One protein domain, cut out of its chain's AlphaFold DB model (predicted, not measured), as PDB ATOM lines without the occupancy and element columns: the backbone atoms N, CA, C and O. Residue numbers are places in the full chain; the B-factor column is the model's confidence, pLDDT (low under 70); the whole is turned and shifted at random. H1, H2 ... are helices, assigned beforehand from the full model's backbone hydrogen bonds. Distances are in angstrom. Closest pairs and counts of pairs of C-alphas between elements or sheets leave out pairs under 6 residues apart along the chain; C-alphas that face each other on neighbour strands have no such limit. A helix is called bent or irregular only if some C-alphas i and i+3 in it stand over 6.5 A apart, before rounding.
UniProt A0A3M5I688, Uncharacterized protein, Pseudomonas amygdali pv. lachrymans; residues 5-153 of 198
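AT A GLANCE: This is residues 5 to 153 of the 198 residues of an uncharacterized protein of Pseudomonas amygdali pv. lachrymans (UniProt A0A3M5I688). A rounded cluster of mostly crossed helices is built round the long H4, with the hairpin of H1 and H2 packed on it at one side of the domain. H6 and H7 cross H4 as well, and H8 covers them at the far side from H2; H3 and H5 cross each other between these two sides, and residues 95 to 100 stick out. The printed part has 149 residues with eight named helices, H1 to H8 in chain order, and no named strand: all helix. It is compact, with a radius of gyration of the C-alphas of 14.7 A and spans of 37 by 37 by 32 A.

HOW THE PARTS SIT: H4, residues 57 to 74, is the hub and touches six helices. Its residues 68 to 73 alone touch H7, residues 125 to 133, about perpendicular at 75 degrees; the closest C-alphas, Leu 72 and Ala 127, are 5.1 A apart. H6, residues 107 to 123, touches H4 at a steep tilt of 63 degrees, with C-alphas 69 and 120 closest at 5.9 A; residues 65 to 69 of H4 alone touch H6, and residues 116 to 123 of H6 alone touch H4. H3, residues 34 to 43, forms a hairpin with H4 at a shallow tilt of 30 degrees, opposite ways; residues 60 to 64 of H4 alone touch it, and C-alphas 40 and 64 are closest at 6.4 A. H1, residues 5 to 12, and H2, residues 18 to 27, form a hairpin at 11 degrees, with C-alphas 7 and 21 closest at 6.1 A. H2 touches residues 67 to 74 of H4 alone, with C-alphas 18 and 71 closest at 5.5 A. H5, residues 77 to 91, touches H3 at a steep tilt of 47 degrees, with C-alphas 37 and 83 closest at 6.4 A. H8, residues 138 to 151, touches H6 with residues 147 to 151 alone, with C-alphas 114 and 148 closest at 6.1 A; H8 is apart from H4. Every O i to N i+4 pair is within hydrogen-bond range in H1, H3, H5, H6 and H7; the counts are 5 of 6 in H2, 12 of 14 in H4 and 8 of 10 in H8.

IN THESE COORDINATES: H1 begins at C-alpha 5, (30.966, 8.216, -34.063). H4 is 26.1 A long, H6 24.3 A, H5 21.4 A and H8 20.3 A; H2 is 14.8 A, H3 14.6 A, H7 12.2 A and H1 10.4 A. H8 is irregular, with C-alphas 147 and 150 7.5 A apart, and ends at C-alpha 151, (8.466, -9.059, -18.605).

THE WHOLE: The C-alphas of Thr 15 and Ala 100 are the two farthest apart, 41.6 A. The printed part has no cut; the links H3 to H4 and H5 to H6 are long. Mean pLDDT of the printed part is 83.5, with residues 49 to 59, 77, 94 to 103 and 135 under 70.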
ATOM      1  N   GLN A   5      31.123   9.299 -33.091       91.38
ATOM      2  CA  GLN A   5      30.966   8.216 -34.063       91.38
ATOM      3  C   GLN A   5      32.215   7.336 -34.155       91.38
ATOM      4  O   GLN A   5      32.091   6.121 -34.288       91.38
ATOM      5  N   GLN A   6      33.416   7.923 -34.072       92.62
ATOM      6  CA  GLN A   6      34.668   7.161 -34.076       92.62
ATOM      7  C   GLN A   6      34.833   6.341 -32.793       92.62
ATOM      8  O   GLN A   6      35.318   5.212 -32.855       92.62
ATOM      9  N   ILE A   7      34.419   6.886 -31.643       92.94
ATOM     10  CA  ILE A   7      34.421   6.147 -30.373       92.94
ATOM     11  C   ILE A   7      33.453   4.962 -30.476       92.94
ATOM     12  O   ILE A   7      33.842   3.842 -30.164       92.94
ATOM     13  N   VAL A   8      32.235   5.186 -30.983       93.00
ATOM     14  CA  VAL A   8      31.223   4.133 -31.156       93.00
ATOM     15  C   VAL A   8      31.669   3.051 -32.134       93.00
ATOM     16  O   VAL A   8      31.513   1.879 -31.813       93.00
ATOM     17  N   THR A   9      32.252   3.407 -33.290       92.19
ATOM     18  CA  THR A   9      32.798   2.417 -34.244       92.19
ATOM     19  C   THR A   9      33.742   1.466 -33.522       92.19
ATOM     20  O   THR A   9      33.549   0.257 -33.534       92.19
ATOM     21  N   ARG A  10      34.726   2.033 -32.821       92.56
ATOM     22  CA  ARG A  10      35.762   1.252 -32.154       92.56
ATOM     23  C   ARG A  10      35.233   0.433 -30.978       92.56
ATOM     24  O   ARG A  10      35.710  -0.672 -30.742       92.56
ATOM     25  N   LEU A  11      34.253   0.964 -30.251       93.38
ATOM     26  CA  LEU A  11      33.576   0.248 -29.171       93.38
ATOM     27  C   LEU A  11      32.797  -0.960 -29.710       93.38
ATOM     28  O   LEU A  11      32.954  -2.070 -29.202       93.38
ATOM     29  N   LEU A  12      32.016  -0.777 -30.777       90.38
ATOM     30  CA  LEU A  12      31.259  -1.861 -31.410       90.38
ATOM     31  C   LEU A  12      32.182  -2.920 -32.028       90.38
ATOM     32  O   LEU A  12      31.935  -4.105 -31.844       90.38
ATOM     33  N   GLU A  13      33.293  -2.518 -32.647       90.38
ATOM     34  CA  GLU A  13      34.331  -3.426 -33.170       90.38
ATOM     35  C   GLU A  13      35.154  -4.127 -32.071       90.38
ATOM     36  O   GLU A  13      35.966  -4.998 -32.370       90.38
ATOM     37  N   GLY A  14      34.991  -3.739 -30.801       89.00
ATOM     38  CA  GLY A  14      35.742  -4.309 -29.676       89.00
ATOM     39  C   GLY A  14      37.193  -3.830 -29.576       89.00
ATOM     40  O   GLY A  14      37.962  -4.358 -28.779       89.00
ATOM     41  N   THR A  15      37.582  -2.807 -30.342       92.31
ATOM     42  CA  THR A  15      38.923  -2.204 -30.264       92.31
ATOM     43  C   THR A  15      39.055  -1.206 -29.113       92.31
ATOM     44  O   THR A  15      40.173  -0.848 -28.742       92.31
ATOM     45  N   LEU A  16      37.934  -0.773 -28.523       91.88
ATOM     46  CA  LEU A  16      37.873  -0.041 -27.258       91.88
ATOM     47  C   LEU A  16      36.951  -0.741 -26.263       91.88
ATOM     48  O   LEU A  16      35.885  -1.224 -26.630       91.88
ATOM     49  N   THR A  17      37.328  -0.701 -24.985       92.94
ATOM     50  CA  THR A  17      36.434  -1.099 -23.887       92.94
ATOM     51  C   THR A  17      35.411  -0.003 -23.575       92.94
ATOM     52  O   THR A  17      35.601   1.171 -23.928       92.94
ATOM     53  N   ALA A  18      34.338  -0.355 -22.863       91.44
ATOM     54  CA  ALA A  18      33.332   0.601 -22.403       91.44
ATOM     55  C   ALA A  18      33.944   1.734 -21.554       91.44
ATOM     56  O   ALA A  18      33.690   2.912 -21.810       91.44
ATOM     57  N   GLN A  19      34.837   1.405 -20.613       91.00
ATOM     58  CA  GLN A  19      35.509   2.392 -19.761       91.00
ATOM     59  C   GLN A  19      36.384   3.362 -20.568       91.00
ATOM     60  O   GLN A  19      36.234   4.580 -20.470       91.00
ATOM     61  N   GLN A  20      37.227   2.830 -21.453       93.25
ATOM     62  CA  GLN A  20      38.071   3.623 -22.347       93.25
ATOM     63  C   GLN A  20      37.264   4.513 -23.308       93.25
ATOM     64  O   GLN A  20      37.741   5.559 -23.761       93.25
ATOM     65  N   SER A  21      36.058   4.081 -23.669       91.81
ATOM     66  CA  SER A  21      35.140   4.852 -24.504       91.81
ATOM     67  C   SER A  21      34.534   6.019 -23.727       91.81
ATOM     68  O   SER A  21      34.513   7.135 -24.242       91.81
ATOM     69  N   LEU A  22      34.131   5.801 -22.469       90.94
ATOM     70  CA  LEU A  22      33.642   6.861 -21.580       90.94
ATOM     71  C   LEU A  22      34.716   7.919 -21.288       90.94
ATOM     72  O   LEU A  22      34.416   9.111 -21.320       90.94
ATOM     73  N   GLU A  23      35.965   7.510 -21.068       90.81
ATOM     74  CA  GLU A  23      37.100   8.423 -20.867       90.81
ATOM     75  C   GLU A  23      37.341   9.318 -22.089       90.81
ATOM     76  O   GLU A  23      37.500  10.532 -21.959       90.81
ATOM     77  N   ARG A  24      37.308   8.746 -23.298       91.88
ATOM     78  CA  ARG A  24      37.427   9.526 -24.541       91.88
ATOM     79  C   ARG A  24      36.234  10.443 -24.750       91.88
ATOM     80  O   ARG A  24      36.401  11.596 -25.134       91.88
ATOM     81  N   LEU A  25      35.035   9.953 -24.463       89.62
ATOM     82  CA  LEU A  25      33.809  10.727 -24.584       89.62
ATOM     83  C   LEU A  25      33.755  11.881 -23.567       89.62
ATOM     84  O   LEU A  25      33.167  12.925 -23.844       89.62
ATOM     85  N   ALA A  26      34.410  11.746 -22.410       88.19
ATOM     86  CA  ALA A  26      34.554  12.829 -21.442       88.19
ATOM     87  C   ALA A  26      35.277  14.042 -22.046       88.19
ATOM     88  O   ALA A  26      34.910  15.174 -21.724       88.19
ATOM     89  N   GLN A  27      36.225  13.797 -22.954       89.56
ATOM     90  CA  GLN A  27      37.005  14.835 -23.620       89.56
ATOM     91  C   GLN A  27      36.201  15.557 -24.705       89.56
ATOM     92  O   GLN A  27      36.420  16.744 -24.885       89.56
ATOM     93  N   VAL A  28      35.267  14.882 -25.389       89.69
ATOM     94  CA  VAL A  28      34.447  15.451 -26.483       89.69
ATOM     95  C   VAL A  28      33.671  16.699 -26.040       89.69
ATOM     96  O   VAL A  28      33.304  16.832 -24.871       89.69
ATOM     97  N   ASP A  29      33.380  17.596 -26.981       87.81
ATOM     98  CA  ASP A  29      32.557  18.781 -26.748       87.81
ATOM     99  C   ASP A  29      31.166  18.396 -26.182       87.81
ATOM    100  O   ASP A  29      30.501  17.509 -26.731       87.81
ATOM    101  N   PRO A  30      30.693  18.996 -25.066       84.62
ATOM    102  CA  PRO A  30      29.394  18.682 -24.470       84.62
ATOM    103  C   PRO A  30      28.203  18.709 -25.436       84.62
ATOM    104  O   PRO A  30      27.252  17.942 -25.211       84.62
ATOM    105  N   GLY A  31      28.266  19.562 -26.467       83.81
ATOM    106  CA  GLY A  31      27.258  19.674 -27.521       83.81
ATOM    107  C   GLY A  31      27.097  18.387 -28.325       83.81
ATOM    108  O   GLY A  31      25.969  17.981 -28.583       83.81
ATOM    109  N   ASP A  32      28.185  17.666 -28.591       87.06
ATOM    110  CA  ASP A  32      28.196  16.499 -29.483       87.06
ATOM    111  C   ASP A  32      28.008  15.163 -28.759       87.06
ATOM    112  O   ASP A  32      27.693  14.152 -29.383       87.06
ATOM    113  N   LYS A  33      28.145  15.122 -27.427       86.81
ATOM    114  CA  LYS A  33      28.087  13.860 -26.656       86.81
ATOM    115  C   LYS A  33      26.782  13.070 -26.816       86.81
ATOM    116  O   LYS A  33      26.804  11.864 -26.603       86.81
ATOM    117  N   HIS A  34      25.672  13.720 -27.184       83.62
ATOM    118  CA  HIS A  34      24.390  13.037 -27.429       83.62
ATOM    119  C   HIS A  34      24.483  12.048 -28.604       83.62
ATOM    120  O   HIS A  34      23.933  10.952 -28.539       83.62
ATOM    121  N   GLN A  35      25.299  12.375 -29.616       88.94
ATOM    122  CA  GLN A  35      25.514  11.544 -30.804       88.94
ATOM    123  C   GLN A  35      26.124  10.178 -30.464       88.94
ATOM    124  O   GLN A  35      26.071   9.262 -31.277       88.94
ATOM    125  N   PHE A  36      26.727  10.030 -29.280       91.56
ATOM    126  CA  PHE A  36      27.312   8.769 -28.839       91.56
ATOM    127  C   PHE A  36      26.254   7.680 -28.652       91.56
ATOM    128  O   PHE A  36      26.404   6.591 -29.195       91.56
ATOM    129  N   MET A  37      25.180   7.968 -27.910       90.44
ATOM    130  CA  MET A  37      24.129   6.976 -27.676       90.44
ATOM    131  C   MET A  37      23.302   6.748 -28.944       90.44
ATOM    132  O   MET A  37      23.017   5.603 -29.288       90.44
ATOM    133  N   ASP A  38      23.004   7.822 -29.682       88.19
ATOM    134  CA  ASP A  38      22.289   7.740 -30.959       88.19
ATOM    135  C   ASP A  38      23.021   6.828 -31.949       88.19
ATOM    136  O   ASP A  38      22.418   5.931 -32.530       88.19
ATOM    137  N   ALA A  39      24.343   6.982 -32.076       89.00
ATOM    138  CA  ALA A  39      25.135   6.158 -32.978       89.00
ATOM    139  C   ALA A  39      25.226   4.686 -32.542       89.00
ATOM    140  O   ALA A  39      25.349   3.831 -33.416       89.00
ATOM    141  N   ILE A  40      25.184   4.368 -31.239       91.50
ATOM    142  CA  ILE A  40      25.112   2.966 -30.785       91.50
ATOM    143  C   ILE A  40      23.764   2.375 -31.191       91.50
ATOM    144  O   ILE A  40      23.718   1.310 -31.795       91.50
ATOM    145  N   ILE A  41      22.674   3.089 -30.906       89.38
ATOM    146  CA  ILE A  41      21.315   2.642 -31.219       89.38
ATOM    147  C   ILE A  41      21.132   2.406 -32.720       89.38
ATOM    148  O   ILE A  41      20.596   1.367 -33.100       89.38
ATOM    149  N   ASP A  42      21.608   3.336 -33.548       87.44
ATOM    150  CA  ASP A  42      21.406   3.300 -34.997       87.44
ATOM    151  C   ASP A  42      22.286   2.260 -35.692       87.44
ATOM    152  O   ASP A  42      21.862   1.654 -36.664       87.44
ATOM    153  N   ARG A  43      23.516   2.035 -35.215       87.00
ATOM    154  CA  ARG A  43      24.437   1.060 -35.832       87.00
ATOM    155  C   ARG A  43      24.229  -0.369 -35.367       87.00
ATOM    156  O   ARG A  43      24.733  -1.291 -35.999       87.00
ATOM    157  N   SER A  44      23.568  -0.537 -34.230       86.75
ATOM    158  CA  SER A  44      23.262  -1.844 -33.659       86.75
ATOM    159  C   SER A  44      21.800  -2.229 -33.825       86.75
ATOM    160  O   SER A  44      21.387  -3.240 -33.264       86.75
ATOM    161  N   ASP A  45      21.012  -1.424 -34.542       84.88
ATOM    162  CA  ASP A  45      19.600  -1.695 -34.806       84.88
ATOM    163  C   ASP A  45      18.784  -1.987 -33.533       84.88
ATOM    164  O   ASP A  45      17.797  -2.724 -33.546       84.88
ATOM    165  N   LEU A  46      19.180  -1.388 -32.399       86.38
ATOM    166  CA  LEU A  46      18.646  -1.734 -31.072       86.38
ATOM    167  C   LEU A  46      17.144  -1.474 -30.940       86.38
ATOM    168  O   LEU A  46      16.500  -2.031 -30.051       86.38
ATOM    169  N   LEU A  47      16.601  -0.609 -31.799       85.31
ATOM    170  CA  LEU A  47      15.196  -0.226 -31.790       85.31
ATOM    171  C   LEU A  47      14.411  -0.689 -33.027       85.31
ATOM    172  O   LEU A  47      13.298  -0.193 -33.230       85.31
ATOM    173  N   LEU A  48      14.966  -1.587 -33.850       80.38
ATOM    174  CA  LEU A  48      14.200  -2.256 -34.901       80.38
ATOM    175  C   LEU A  48      13.310  -3.341 -34.277       80.38
ATOM    176  O   LEU A  48      13.773  -4.181 -33.503       80.38
ATOM    177  N   SER A  49      12.015  -3.302 -34.601       67.06
ATOM    178  CA  SER A  49      11.027  -4.295 -34.156       67.06
ATOM    179  C   SER A  49      11.071  -5.583 -34.977       67.06
ATOM    180  O   SER A  49      10.590  -6.613 -34.512       67.06
ATOM    181  N   SER A  50      11.660  -5.545 -36.174       67.50
ATOM    182  CA  SER A  50      11.851  -6.714 -37.026       67.50
ATOM    183  C   SER A  50      12.983  -7.597 -36.512       67.50
ATOM    184  O   SER A  50      14.046  -7.103 -36.111       67.50
ATOM    185  N   ASP A  51      12.780  -8.910 -36.581       55.62
ATOM    186  CA  ASP A  51      13.888  -9.838 -36.421       55.62
ATOM    187  C   ASP A  51      14.922  -9.594 -37.527       55.62
ATOM    188  O   ASP A  51      14.554  -9.368 -38.685       55.62
ATOM    189  N   PRO A  52      16.217  -9.609 -37.181       54.75
ATOM    190  CA  PRO A  52      17.293  -9.673 -38.148       54.75
ATOM    191  C   PRO A  52      17.023 -10.667 -39.270       54.75
ATOM    192  O   PRO A  52      16.671 -11.815 -38.990       54.75
ATOM    193  N   GLU A  53      17.295 -10.295 -40.523       51.03
ATOM    194  CA  GLU A  53      17.479 -11.330 -41.540       51.03
ATOM    195  C   GLU A  53      18.592 -12.289 -41.068       51.03
ATOM    196  O   GLU A  53      19.643 -11.823 -40.594       51.03
ATOM    197  N   PRO A  54      18.385 -13.618 -41.154       45.75
ATOM    198  CA  PRO A  54      19.393 -14.593 -40.763       45.75
ATOM    199  C   PRO A  54      20.700 -14.337 -41.524       45.75
ATOM    200  O   PRO A  54      20.774 -14.539 -42.734       45.75
ATOM    201  N   GLY A  55      21.730 -13.875 -40.812       50.06
ATOM    202  CA  GLY A  55      23.062 -13.610 -41.366       50.06
ATOM    203  C   GLY A  55      23.540 -12.154 -41.334       50.06
ATOM    204  O   GLY A  55      24.727 -11.944 -41.567       50.06
ATOM    205  N   SER A  56      22.696 -11.165 -41.006       52.28
ATOM    206  CA  SER A  56      23.137  -9.758 -40.912       52.28
ATOM    207  C   SER A  56      22.953  -9.128 -39.529       52.28
ATOM    208  O   SER A  56      23.902  -8.553 -39.014       52.28
ATOM    209  N   ALA A  57      21.793  -9.253 -38.879       50.19
ATOM    210  CA  ALA A  57      21.480  -8.400 -37.723       50.19
ATOM    211  C   ALA A  57      21.498  -9.092 -36.341       50.19
ATOM    212  O   ALA A  57      21.409  -8.409 -35.320       50.19
ATOM    213  N   THR A  58      21.704 -10.415 -36.257       54.72
ATOM    214  CA  THR A  58      21.900 -11.094 -34.958       54.72
ATOM    215  C   THR A  58      23.191 -10.618 -34.284       54.72
ATOM    216  O   THR A  58      23.193 -10.323 -33.096       54.72
ATOM    217  N   THR A  59      24.261 -10.406 -35.058       63.66
ATOM    218  CA  THR A  59      25.566  -9.938 -34.562       63.66
ATOM    219  C   THR A  59      25.573  -8.450 -34.193       63.66
ATOM    220  O   THR A  59      26.188  -8.076 -33.196       63.66
ATOM    221  N   HIS A  60      24.877  -7.590 -34.947       81.19
ATOM    222  CA  HIS A  60      24.826  -6.147 -34.670       81.19
ATOM    223  C   HIS A  60      23.992  -5.813 -33.432       81.19
ATOM    224  O   HIS A  60      24.451  -5.038 -32.585       81.19
ATOM    225  N   TYR A  61      22.818  -6.438 -33.300       85.12
ATOM    226  CA  TYR A  61      21.959  -6.272 -32.131       85.12
ATOM    227  C   TYR A  61      22.621  -6.817 -30.868       85.12
ATOM    228  O   TYR A  61      22.701  -6.108 -29.866       85.12
ATOM    229  N   GLU A  62      23.132  -8.053 -30.910       87.19
ATOM    230  CA  GLU A  62      23.798  -8.663 -29.754       87.19
ATOM    231  C   GLU A  62      24.999  -7.839 -29.307       87.19
ATOM    232  O   GLU A  62      25.125  -7.547 -28.118       87.19
ATOM    233  N   ARG A  63      25.828  -7.377 -30.254       89.44
ATOM    234  CA  ARG A  63      26.987  -6.552 -29.918       89.44
ATOM    235  C   ARG A  63      26.589  -5.203 -29.332       89.44
ATOM    236  O   ARG A  63      27.201  -4.759 -28.363       89.44
ATOM    237  N   GLY A  64      25.578  -4.545 -29.898       91.56
ATOM    238  CA  GLY A  64      25.044  -3.309 -29.330       91.56
ATOM    239  C   GLY A  64      24.506  -3.519 -27.925       91.56
ATOM    240  O   GLY A  64      24.771  -2.718 -27.032       91.56
ATOM    241  N   MET A  65      23.802  -4.628 -27.713       93.00
ATOM    242  CA  MET A  65      23.259  -4.993 -26.417       93.00
ATOM    243  C   MET A  65      24.370  -5.233 -25.387       93.00
ATOM    244  O   MET A  65      24.285  -4.698 -24.284       93.00
ATOM    245  N   ASP A  66      25.428  -5.964 -25.747       93.62
ATOM    246  CA  ASP A  66      26.610  -6.151 -24.892       93.62
ATOM    247  C   ASP A  66      27.232  -4.805 -24.518       93.62
ATOM    248  O   ASP A  66      27.488  -4.529 -23.349       93.62
ATOM    249  N   VAL A  67      27.388  -3.915 -25.500       93.88
ATOM    250  CA  VAL A  67      27.933  -2.575 -25.280       93.88
ATOM    251  C   VAL A  67      27.069  -1.757 -24.315       93.88
ATOM    252  O   VAL A  67      27.612  -1.125 -23.411       93.88
ATOM    253  N   ILE A  68      25.738  -1.763 -24.448       93.31
ATOM    254  CA  ILE A  68      24.859  -1.051 -23.504       93.31
ATOM    255  C   ILE A  68      24.913  -1.697 -22.111       93.31
ATOM    256  O   ILE A  68      24.980  -0.976 -21.109       93.31
ATOM    257  N   ALA A  69      24.927  -3.030 -22.040       94.12
ATOM    258  CA  ALA A  69      25.017  -3.787 -20.795       94.12
ATOM    259  C   ALA A  69      26.335  -3.531 -20.040       94.12
ATOM    260  O   ALA A  69      26.325  -3.497 -18.808       94.12
ATOM    261  N   GLU A  70      27.437  -3.293 -20.757       93.25
ATOM    262  CA  GLU A  70      28.731  -2.878 -20.201       93.25
ATOM    263  C   GLU A  70      28.761  -1.388 -19.830       93.25
ATOM    264  O   GLU A  70      29.319  -1.010 -18.800       93.25
ATOM    265  N   LEU A  71      28.179  -0.517 -20.662       92.31
ATOM    266  CA  LEU A  71      28.243   0.930 -20.462       92.31
ATOM    267  C   LEU A  71      27.436   1.373 -19.247       92.31
ATOM    268  O   LEU A  71      27.977   2.083 -18.404       92.31
ATOM    269  N   LEU A  72      26.159   0.988 -19.152       90.75
ATOM    270  CA  LEU A  72      25.230   1.529 -18.149       90.75
ATOM    271  C   LEU A  72      25.684   1.346 -16.687       90.75
ATOM    272  O   LEU A  72      25.520   2.297 -15.913       90.75
ATOM    273  N   PRO A  73      26.280   0.208 -16.277       89.88
ATOM    274  CA  PRO A  73      26.808   0.037 -14.924       89.88
ATOM    275  C   PRO A  73      27.990   0.959 -14.604       89.88
ATOM    276  O   PRO A  73      28.121   1.416 -13.470       89.88
ATOM    277  N   LEU A  74      28.836   1.268 -15.592       87.44
ATOM    278  CA  LEU A  74      30.077   2.028 -15.397       87.44
ATOM    279  C   LEU A  74      29.850   3.533 -15.231       87.44
ATOM    280  O   LEU A  74      30.774   4.288 -14.914       87.44
ATOM    281  N   VAL A  75      28.629   4.011 -15.466       77.88
ATOM    282  CA  VAL A  75      28.403   5.442 -15.581       77.88
ATOM    283  C   VAL A  75      28.138   6.124 -14.235       77.88
ATOM    284  O   VAL A  75      27.130   5.893 -13.552       77.88
ATOM    285  N   GLN A  76      28.994   7.096 -13.901       72.25
ATOM    286  CA  GLN A  76      28.810   7.975 -12.740       72.25
ATOM    287  C   GLN A  76      27.439   8.679 -12.747       72.25
ATOM    288  O   GLN A  76      26.820   8.872 -13.797       72.25
ATOM    289  N   LYS A  77      26.950   9.086 -11.562       67.75
ATOM    290  CA  LYS A  77      25.570   9.576 -11.323       67.75
ATOM    291  C   LYS A  77      25.022  10.505 -12.425       67.75
ATOM    292  O   LYS A  77      23.965  10.215 -12.983       67.75
ATOM    293  N   LYS A  78      25.743  11.576 -12.786       72.69
ATOM    294  CA  LYS A  78      25.290  12.568 -13.785       72.69
ATOM    295  C   LYS A  78      25.403  12.077 -15.231       72.69
ATOM    296  O   LYS A  78      24.519  12.344 -16.039       72.69
ATOM    297  N   TYR A  79      26.474  11.361 -15.559       74.56
ATOM    298  CA  TYR A  79      26.722  10.917 -16.929       74.56
ATOM    299  C   TYR A  79      25.796   9.751 -17.316       74.56
ATOM    300  O   TYR A  79      25.296   9.702 -18.435       74.56
ATOM    301  N   GLY A  80      25.462   8.880 -16.355       73.31
ATOM    302  CA  GLY A  80      24.558   7.747 -16.585       73.31
ATOM    303  C   GLY A  80      23.125   8.197 -16.769       73.31
ATOM    304  O   GLY A  80      22.421   7.660 -17.608       73.31
ATOM    305  N   LEU A  81      22.729   9.248 -16.042       81.25
ATOM    306  CA  LEU A  81      21.446   9.902 -16.265       81.25
ATOM    307  C   LEU A  81      21.323  10.382 -17.715       81.25
ATOM    308  O   LEU A  81      20.312  10.110 -18.341       81.25
ATOM    309  N   ARG A  82      22.353  11.043 -18.262       84.06
ATOM    310  CA  ARG A  82      22.334  11.525 -19.652       84.06
ATOM    311  C   ARG A  82      22.233  10.376 -20.657       84.06
ATOM    312  O   ARG A  82      21.351  10.415 -21.497       84.06
ATOM    313  N   LEU A  83      23.069   9.344 -20.535       85.00
ATOM    314  CA  LEU A  83      23.055   8.214 -21.471       85.00
ATOM    315  C   LEU A  83      21.720   7.452 -21.459       85.00
ATOM    316  O   LEU A  83      21.160   7.177 -22.517       85.00
ATOM    317  N   THR A  84      21.172   7.161 -20.275       88.38
ATOM    318  CA  THR A  84      19.850   6.529 -20.153       88.38
ATOM    319  C   THR A  84      18.736   7.446 -20.670       88.38
ATOM    320  O   THR A  84      17.796   6.979 -21.308       88.38
ATOM    321  N   HIS A  85      18.838   8.756 -20.436       87.00
ATOM    322  CA  HIS A  85      17.885   9.745 -20.940       87.00
ATOM    323  C   HIS A  85      17.900   9.831 -22.473       87.00
ATOM    324  O   HIS A  85      16.831   9.824 -23.081       87.00
ATOM    325  N   ASP A  86      19.082   9.862 -23.093       86.75
ATOM    326  CA  ASP A  86      19.250   9.873 -24.550       86.75
ATOM    327  C   ASP A  86      18.654   8.592 -25.160       86.75
ATOM    328  O   ASP A  86      17.845   8.658 -26.086       86.75
ATOM    329  N   MET A  87      18.924   7.430 -24.549       88.38
ATOM    330  CA  MET A  87      18.345   6.154 -24.980       88.38
ATOM    331  C   MET A  87      16.814   6.138 -24.889       88.38
ATOM    332  O   MET A  87      16.138   5.778 -25.852       88.38
ATOM    333  N   HIS A  88      16.237   6.588 -23.772       88.69
ATOM    334  CA  HIS A  88      14.784   6.695 -23.674       88.69
ATOM    335  C   HIS A  88      14.203   7.703 -24.674       88.69
ATOM    336  O   HIS A  88      13.159   7.438 -25.262       88.69
ATOM    337  N   ASN A  89      14.851   8.842 -24.922       85.69
ATOM    338  CA  ASN A  89      14.365   9.801 -25.919       85.69
ATOM    339  C   ASN A  89      14.301   9.197 -27.326       85.69
ATOM    340  O   ASN A  89      13.369   9.511 -28.071       85.69
ATOM    341  N   ARG A  90      15.237   8.305 -27.672       84.81
ATOM    342  CA  ARG A  90      15.202   7.551 -28.932       84.81
ATOM    343  C   ARG A  90      14.062   6.535 -28.976       84.81
ATOM    344  O   ARG A  90      13.383   6.458 -29.996       84.81
ATOM    345  N   ILE A  91      13.775   5.837 -27.873       86.44
ATOM    346  CA  ILE A  91      12.625   4.913 -27.768       86.44
ATOM    347  C   ILE A  91      11.302   5.650 -28.010       86.44
ATOM    348  O   ILE A  91      10.476   5.209 -28.805       86.44
ATOM    349  N   PHE A  92      11.140   6.819 -27.391       81.75
ATOM    350  CA  PHE A  92       9.967   7.681 -27.566       81.75
ATOM    351  C   PHE A  92      10.013   8.513 -28.864       81.75
ATOM    352  O   PHE A  92       9.152   9.363 -29.076       81.75
ATOM    353  N   ASN A  93      11.013   8.282 -29.728       71.44
ATOM    354  CA  ASN A  93      11.217   8.942 -31.019       71.44
ATOM    355  C   ASN A  93      11.016  10.466 -30.965       71.44
ATOM    356  O   ASN A  93      10.298  11.046 -31.785       71.44
ATOM    357  N   PHE A  94      11.609  11.122 -29.965       61.81
ATOM    358  CA  PHE A  94      11.428  12.556 -29.782       61.81
ATOM    359  C   PHE A  94      12.156  13.333 -30.888       61.81
ATOM    360  O   PHE A  94      13.335  13.658 -30.766       61.81
ATOM    361  N   SER A  95      11.442  13.662 -31.964       50.81
ATOM    362  CA  SER A  95      11.821  14.761 -32.847       50.81
ATOM    363  C   SER A  95      11.165  16.043 -32.331       50.81
ATOM    364  O   SER A  95      10.011  16.034 -31.892       50.81
ATOM    365  N   GLN A  96      11.882  17.168 -32.393       49.62
ATOM    366  CA  GLN A  96      11.352  18.481 -31.996       49.62
ATOM    367  C   GLN A  96      10.076  18.878 -32.775       49.62
ATOM    368  O   GLN A  96       9.374  19.794 -32.358       49.62
ATOM    369  N   ALA A  97       9.742  18.173 -33.864       44.84
ATOM    370  CA  ALA A  97       8.582  18.432 -34.708       44.84
ATOM    371  C   ALA A  97       7.265  17.788 -34.217       44.84
ATOM    372  O   ALA A  97       6.209  18.155 -34.716       44.84
ATOM    373  N   ASN A  98       7.290  16.860 -33.247       49.03
ATOM    374  CA  ASN A  98       6.096  16.110 -32.812       49.03
ATOM    375  C   ASN A  98       5.827  16.221 -31.302       49.03
ATOM    376  O   ASN A  98       5.679  15.231 -30.586       49.03
ATOM    377  N   ILE A  99       5.707  17.457 -30.813       51.34
ATOM    378  CA  ILE A  99       5.399  17.771 -29.404       51.34
ATOM    379  C   ILE A  99       4.041  17.184 -28.958       51.34
ATOM    380  O   ILE A  99       3.865  16.894 -27.779       51.34
ATOM    381  N   ALA A 100       3.100  16.949 -29.880       49.81
ATOM    382  CA  ALA A 100       1.767  16.425 -29.566       49.81
ATOM    383  C   ALA A 100       1.727  14.916 -29.239       49.81
ATOM    384  O   ALA A 100       0.794  14.477 -28.581       49.81
ATOM    385  N   LYS A 101       2.734  14.125 -29.647       55.09
ATOM    386  CA  LYS A 101       2.822  12.667 -29.381       55.09
ATOM    387  C   LYS A 101       3.896  12.322 -28.353       55.09
ATOM    388  O   LYS A 101       4.505  11.257 -28.381       55.09
ATOM    389  N   ARG A 102       4.194  13.276 -27.471       57.97
ATOM    390  CA  ARG A 102       5.377  13.252 -26.607       57.97
ATOM    391  C   ARG A 102       5.387  12.086 -25.612       57.97
ATOM    392  O   ARG A 102       6.476  11.754 -25.143       57.97
ATOM    393  N   ASP A 103       4.239  11.469 -25.342       65.25
ATOM    394  CA  ASP A 103       4.061  10.433 -24.320       65.25
ATOM    395  C   ASP A 103       3.362   9.157 -24.841       65.25
ATOM    396  O   ASP A 103       2.838   8.381 -24.050       65.25
ATOM    397  N   GLU A 104       3.380   8.904 -26.156       72.69
ATOM    398  CA  GLU A 104       2.834   7.676 -26.759       72.69
ATOM    399  C   GLU A 104       3.945   6.811 -27.380       72.69
ATOM    400  O   GLU A 104       4.887   7.324 -27.986       72.69
ATOM    401  N   LEU A 105       3.820   5.485 -27.263       79.88
ATOM    402  CA  LEU A 105       4.682   4.508 -27.938       79.88
ATOM    403  C   LEU A 105       3.863   3.740 -28.978       79.88
ATOM    404  O   LEU A 105       2.819   3.179 -28.644       79.88
ATOM    405  N   SER A 106       4.349   3.677 -30.220       83.75
ATOM    406  CA  SER A 106       3.797   2.754 -31.217       83.75
ATOM    407  C   SER A 106       4.067   1.300 -30.819       83.75
ATOM    408  O   SER A 106       4.998   1.031 -30.060       83.75
ATOM    409  N   GLU A 107       3.297   0.355 -31.361       84.50
ATOM    410  CA  GLU A 107       3.489  -1.077 -31.087       84.50
ATOM    411  C   GLU A 107       4.912  -1.551 -31.422       84.50
ATOM    412  O   GLU A 107       5.539  -2.221 -30.605       84.50
ATOM    413  N   ASP A 108       5.493  -1.087 -32.534       84.56
ATOM    414  CA  ASP A 108       6.898  -1.360 -32.872       84.56
ATOM    415  C   ASP A 108       7.874  -0.878 -31.792       84.56
ATOM    416  O   ASP A 108       8.829  -1.569 -31.438       84.56
ATOM    417  N   ARG A 109       7.633   0.313 -31.226       86.69
ATOM    418  CA  ARG A 109       8.486   0.867 -30.168       86.69
ATOM    419  C   ARG A 109       8.278   0.159 -28.836       86.69
ATOM    420  O   ARG A 109       9.247   0.020 -28.094       86.69
ATOM    421  N   LYS A 110       7.067  -0.322 -28.542       89.50
ATOM    422  CA  LYS A 110       6.810  -1.186 -27.381       89.50
ATOM    423  C   LYS A 110       7.558  -2.511 -27.521       89.50
ATOM    424  O   LYS A 110       8.262  -2.894 -26.593       89.50
ATOM    425  N   ALA A 111       7.484  -3.159 -28.684       88.31
ATOM    426  CA  ALA A 111       8.209  -4.398 -28.959       88.31
ATOM    427  C   ALA A 111       9.731  -4.210 -28.840       88.31
ATOM    428  O   ALA A 111      10.400  -4.979 -28.150       88.31
ATOM    429  N   ALA A 112      10.272  -3.137 -29.425       88.31
ATOM    430  CA  ALA A 112      11.681  -2.779 -29.292       88.31
ATOM    431  C   ALA A 112      12.090  -2.511 -27.832       88.31
ATOM    432  O   ALA A 112      13.136  -2.984 -27.392       88.31
ATOM    433  N   LEU A 113      11.261  -1.790 -27.065       92.25
ATOM    434  CA  LEU A 113      11.481  -1.533 -25.638       92.25
ATOM    435  C   LEU A 113      11.525  -2.838 -24.832       92.25
ATOM    436  O   LEU A 113      12.436  -3.017 -24.025       92.25
ATOM    437  N   VAL A 114      10.579  -3.752 -25.070       93.00
ATOM    438  CA  VAL A 114      10.542  -5.073 -24.423       93.00
ATOM    439  C   VAL A 114      11.798  -5.866 -24.763       93.00
ATOM    440  O   VAL A 114      12.493  -6.319 -23.855       93.00
ATOM    441  N   ARG A 115      12.140  -5.982 -26.052       91.06
ATOM    442  CA  ARG A 115      13.327  -6.717 -26.513       91.06
ATOM    443  C   ARG A 115      14.606  -6.157 -25.889       91.06
ATOM    444  O   ARG A 115      15.416  -6.917 -25.362       91.06
ATOM    445  N   LEU A 116      14.754  -4.829 -25.899       92.19
ATOM    446  CA  LEU A 116      15.888  -4.141 -25.290       92.19
ATOM    447  C   LEU A 116      15.981  -4.457 -23.791       92.19
ATOM    448  O   LEU A 116      17.035  -4.862 -23.307       92.19
ATOM    449  N   PHE A 117      14.880  -4.295 -23.057       95.12
ATOM    450  CA  PHE A 117      14.874  -4.500 -21.615       95.12
ATOM    451  C   PHE A 117      15.151  -5.956 -21.227       95.12
ATOM    452  O   PHE A 117      15.979  -6.197 -20.354       95.12
ATOM    453  N   VAL A 118      14.517  -6.924 -21.893       94.38
ATOM    454  CA  VAL A 118      14.753  -8.353 -21.638       94.38
ATOM    455  C   VAL A 118      16.213  -8.717 -21.922       94.38
ATOM    456  O   VAL A 118      16.833  -9.423 -21.128       94.38
ATOM    457  N   GLY A 119      16.800  -8.178 -22.998       93.56
ATOM    458  CA  GLY A 119      18.223  -8.350 -23.297       93.56
ATOM    459  C   GLY A 119      19.136  -7.781 -22.206       93.56
ATOM    460  O   GLY A 119      20.082  -8.451 -21.785       93.56
ATOM    461  N   LEU A 120      18.826  -6.584 -21.694       95.25
ATOM    462  CA  LEU A 120      19.556  -5.984 -20.575       95.25
ATOM    463  C   LEU A 120      19.412  -6.810 -19.300       95.25
ATOM    464  O   LEU A 120      20.416  -7.096 -18.659       95.25
ATOM    465  N   GLN A 121      18.193  -7.220 -18.951       95.75
ATOM    466  CA  GLN A 121      17.918  -8.039 -17.772       95.75
ATOM    467  C   GLN A 121      18.714  -9.350 -17.806       95.75
ATOM    468  O   GLN A 121      19.295  -9.730 -16.793       95.75
ATOM    469  N   ALA A 122      18.793 -10.003 -18.969       94.75
ATOM    470  CA  ALA A 122      19.519 -11.259 -19.137       94.75
ATOM    471  C   ALA A 122      21.047 -11.101 -19.057       94.75
ATOM    472  O   ALA A 122      21.724 -11.962 -18.500       94.75
ATOM    473  N   LYS A 123      21.610 -10.020 -19.617       94.94
ATOM    474  CA  LYS A 123      23.071  -9.819 -19.679       94.94
ATOM    475  C   LYS A 123      23.641  -9.068 -18.479       94.94
ATOM    476  O   LYS A 123      24.770  -9.320 -18.074       94.94
ATOM    477  N   SER A 124      22.894  -8.110 -17.936       96.38
ATOM    478  CA  SER A 124      23.323  -7.250 -16.835       96.38
ATOM    479  C   SER A 124      22.107  -6.699 -16.076       96.38
ATOM    480  O   SER A 124      21.597  -5.619 -16.400       96.38
ATOM    481  N   PRO A 125      21.663  -7.385 -15.005       96.75
ATOM    482  CA  PRO A 125      20.587  -6.904 -14.136       96.75
ATOM    483  C   PRO A 125      20.837  -5.490 -13.601       96.75
ATOM    484  O   PRO A 125      19.923  -4.676 -13.497       96.75
ATOM    485  N   ILE A 126      22.104  -5.152 -13.337       95.44
ATOM    486  CA  ILE A 126      22.502  -3.802 -12.935       95.44
ATOM    487  C   ILE A 126      22.197  -2.791 -14.047       95.44
ATOM    488  O   ILE A 126      21.622  -1.742 -13.763       95.44
ATOM    489  N   ALA A 127      22.551  -3.080 -15.304       94.62
ATOM    490  CA  ALA A 127      22.236  -2.200 -16.430       94.62
ATOM    491  C   ALA A 127      20.720  -2.013 -16.593       94.62
ATOM    492  O   ALA A 127      20.269  -0.882 -16.787       94.62
ATOM    493  N   ALA A 128      19.939  -3.086 -16.439       95.69
ATOM    494  CA  ALA A 128      18.477  -3.036 -16.460       95.69
ATOM    495  C   ALA A 128      17.910  -2.146 -15.337       95.69
ATOM    496  O   ALA A 128      17.060  -1.290 -15.587       95.69
ATOM    497  N   VAL A 129      18.447  -2.231 -14.116       95.06
ATOM    498  CA  VAL A 129      18.072  -1.312 -13.029       95.06
ATOM    499  C   VAL A 129      18.469   0.131 -13.343       95.06
ATOM    500  O   VAL A 129      17.683   1.049 -13.088       95.06
ATOM    501  N   GLN A 130      19.659   0.380 -13.901       92.81
ATOM    502  CA  GLN A 130      20.046   1.741 -14.298       92.81
ATOM    503  C   GLN A 130      19.098   2.288 -15.372       92.81
ATOM    504  O   GLN A 130      18.701   3.450 -15.283       92.81
ATOM    505  N   PHE A 131      18.686   1.453 -16.328       93.38
ATOM    506  CA  PHE A 131      17.683   1.795 -17.331       93.38
ATOM    507  C   PHE A 131      16.361   2.230 -16.683       93.38
ATOM    508  O   PHE A 131      15.912   3.353 -16.903       93.38
ATOM    509  N   LEU A 132      15.798   1.417 -15.785       92.81
ATOM    510  CA  LEU A 132      14.531   1.725 -15.107       92.81
ATOM    511  C   LEU A 132      14.611   2.968 -14.200       92.81
ATOM    512  O   LEU A 132      13.668   3.759 -14.106       92.81
ATOM    513  N   THR A 133      15.736   3.163 -13.508       90.38
ATOM    514  CA  THR A 133      15.834   4.146 -12.414       90.38
ATOM    515  C   THR A 133      16.420   5.494 -12.824       90.38
ATOM    516  O   THR A 133      16.145   6.497 -12.158       90.38
ATOM    517  N   ARG A 134      17.183   5.573 -13.923       86.25
ATOM    518  CA  ARG A 134      17.803   6.819 -14.421       86.25
ATOM    519  C   ARG A 134      17.047   7.467 -15.575       86.25
ATOM    520  O   ARG A 134      17.618   8.224 -16.352       86.25
ATOM    521  N   GLY A 135      15.766   7.147 -15.705       68.19
ATOM    522  CA  GLY A 135      14.955   7.581 -16.827       68.19
ATOM    523  C   GLY A 135      14.390   8.999 -16.766       68.19
ATOM    524  O   GLY A 135      14.768   9.841 -15.954       68.19
ATOM    525  N   LEU A 136      13.464   9.216 -17.699       70.56
ATOM    526  CA  LEU A 136      12.783  10.468 -18.017       70.56
ATOM    527  C   LEU A 136      11.855  10.962 -16.886       70.56
ATOM    528  O   LEU A 136      11.783  10.384 -15.800       70.56
ATOM    529  N   ILE A 137      11.123  12.044 -17.172       74.06
ATOM    530  CA  ILE A 137      10.020  12.560 -16.347       74.06
ATOM    531  C   ILE A 137       9.023  11.456 -15.944       74.06
ATOM    532  O   ILE A 137       8.943  10.396 -16.571       74.06
ATOM    533  N   GLU A 138       8.257  11.714 -14.886       75.62
ATOM    534  CA  GLU A 138       7.408  10.718 -14.224       75.62
ATOM    535  C   GLU A 138       6.430  10.008 -15.174       75.62
ATOM    536  O   GLU A 138       6.368   8.782 -15.153       75.62
ATOM    537  N   THR A 139       5.745  10.735 -16.065       78.88
ATOM    538  CA  THR A 139       4.768  10.166 -17.017       78.88
ATOM    539  C   THR A 139       5.373   9.078 -17.905       78.88
ATOM    540  O   THR A 139       4.827   7.988 -18.030       78.88
ATOM    541  N   ARG A 140       6.554   9.330 -18.475       80.06
ATOM    542  CA  ARG A 140       7.226   8.371 -19.361       80.06
ATOM    543  C   ARG A 140       7.838   7.209 -18.600       80.06
ATOM    544  O   ARG A 140       7.859   6.094 -19.102       80.06
ATOM    545  N   THR A 141       8.313   7.468 -17.381       84.00
ATOM    546  CA  THR A 141       8.724   6.387 -16.480       84.00
ATOM    547  C   THR A 141       7.545   5.440 -16.240       84.00
ATOM    548  O   THR A 141       7.724   4.235 -16.373       84.00
ATOM    549  N   LYS A 142       6.342   5.964 -15.962       85.44
ATOM    550  CA  LYS A 142       5.135   5.143 -15.775       85.44
ATOM    551  C   LYS A 142       4.826   4.296 -17.006       85.44
ATOM    552  O   LYS A 142       4.655   3.096 -16.852       85.44
ATOM    553  N   LEU A 143       4.859   4.877 -18.209       87.44
ATOM    554  CA  LEU A 143       4.617   4.119 -19.441       87.44
ATOM    555  C   LEU A 143       5.666   3.016 -19.673       87.44
ATOM    556  O   LEU A 143       5.313   1.913 -20.078       87.44
ATOM    557  N   ILE A 144       6.947   3.285 -19.394       91.12
ATOM    558  CA  ILE A 144       8.001   2.258 -19.467       91.12
ATOM    559  C   ILE A 144       7.669   1.098 -18.523       91.12
ATOM    560  O   ILE A 144       7.699  -0.053 -18.947       91.12
ATOM    561  N   PHE A 145       7.328   1.388 -17.264       92.12
ATOM    562  CA  PHE A 145       6.951   0.351 -16.302       92.12
ATOM    563  C   PHE A 145       5.673  -0.386 -16.708       92.12
ATOM    564  O   PHE A 145       5.623  -1.598 -16.559       92.12
ATOM    565  N   GLU A 146       4.672   0.303 -17.252       91.31
ATOM    566  CA  GLU A 146       3.427  -0.303 -17.734       91.31
ATOM    567  C   GLU A 146       3.693  -1.321 -18.850       91.31
ATOM    568  O   GLU A 146       3.261  -2.468 -18.754       91.31
ATOM    569  N   VAL A 147       4.469  -0.930 -19.867       92.69
ATOM    570  CA  VAL A 147       4.820  -1.804 -20.998       92.69
ATOM    571  C   VAL A 147       5.683  -2.982 -20.546       92.69
ATOM    572  O   VAL A 147       5.505  -4.100 -21.028       92.69
ATOM    573  N   LEU A 148       6.626  -2.745 -19.634       95.19
ATOM    574  CA  LEU A 148       7.592  -3.757 -19.214       95.19
ATOM    575  C   LEU A 148       7.095  -4.663 -18.087       95.19
ATOM    576  O   LEU A 148       7.641  -5.749 -17.939       95.19
ATOM    577  N   SER A 149       6.074  -4.267 -17.320       93.62
ATOM    578  CA  SER A 149       5.591  -4.985 -16.126       93.62
ATOM    579  C   SER A 149       5.452  -6.507 -16.309       93.62
ATOM    580  O   SER A 149       5.924  -7.233 -15.434       93.62
ATOM    581  N   PRO A 150       4.905  -7.028 -17.431       95.06
ATOM    582  CA  PRO A 150       4.774  -8.474 -17.639       95.06
ATOM    583  C   PRO A 150       6.101  -9.220 -17.853       95.06
ATOM    584  O   PRO A 150       6.135 -10.442 -17.750       95.06
ATOM    585  N   TYR A 151       7.174  -8.504 -18.190       96.00
ATOM    586  CA  TYR A 151       8.466  -9.059 -18.605       96.00
ATOM    587  C   TYR A 151       9.573  -8.857 -17.563       96.00
ATOM    588  O   TYR A 151      10.679  -9.378 -17.730       96.00
ATOM    589  N   ILE A 152       9.304  -8.083 -16.509       96.19
ATOM    590  CA  ILE A 152      10.291  -7.804 -15.471       96.19
ATOM    591  C   ILE A 152      10.351  -8.958 -14.471       96.19
ATOM    592  O   ILE A 152       9.368  -9.273 -13.800       96.19
ATOM    593  N   ASP A 153      11.546  -9.516 -14.303       97.00
ATOM    594  CA  ASP A 153      11.871 -10.373 -13.168       97.00
ATOM    595  C   ASP A 153      12.070  -9.486 -11.926       97.00
ATOM    596  O   ASP A 153      13.134  -8.896 -11.712       97.00
TER     597      ASP A 153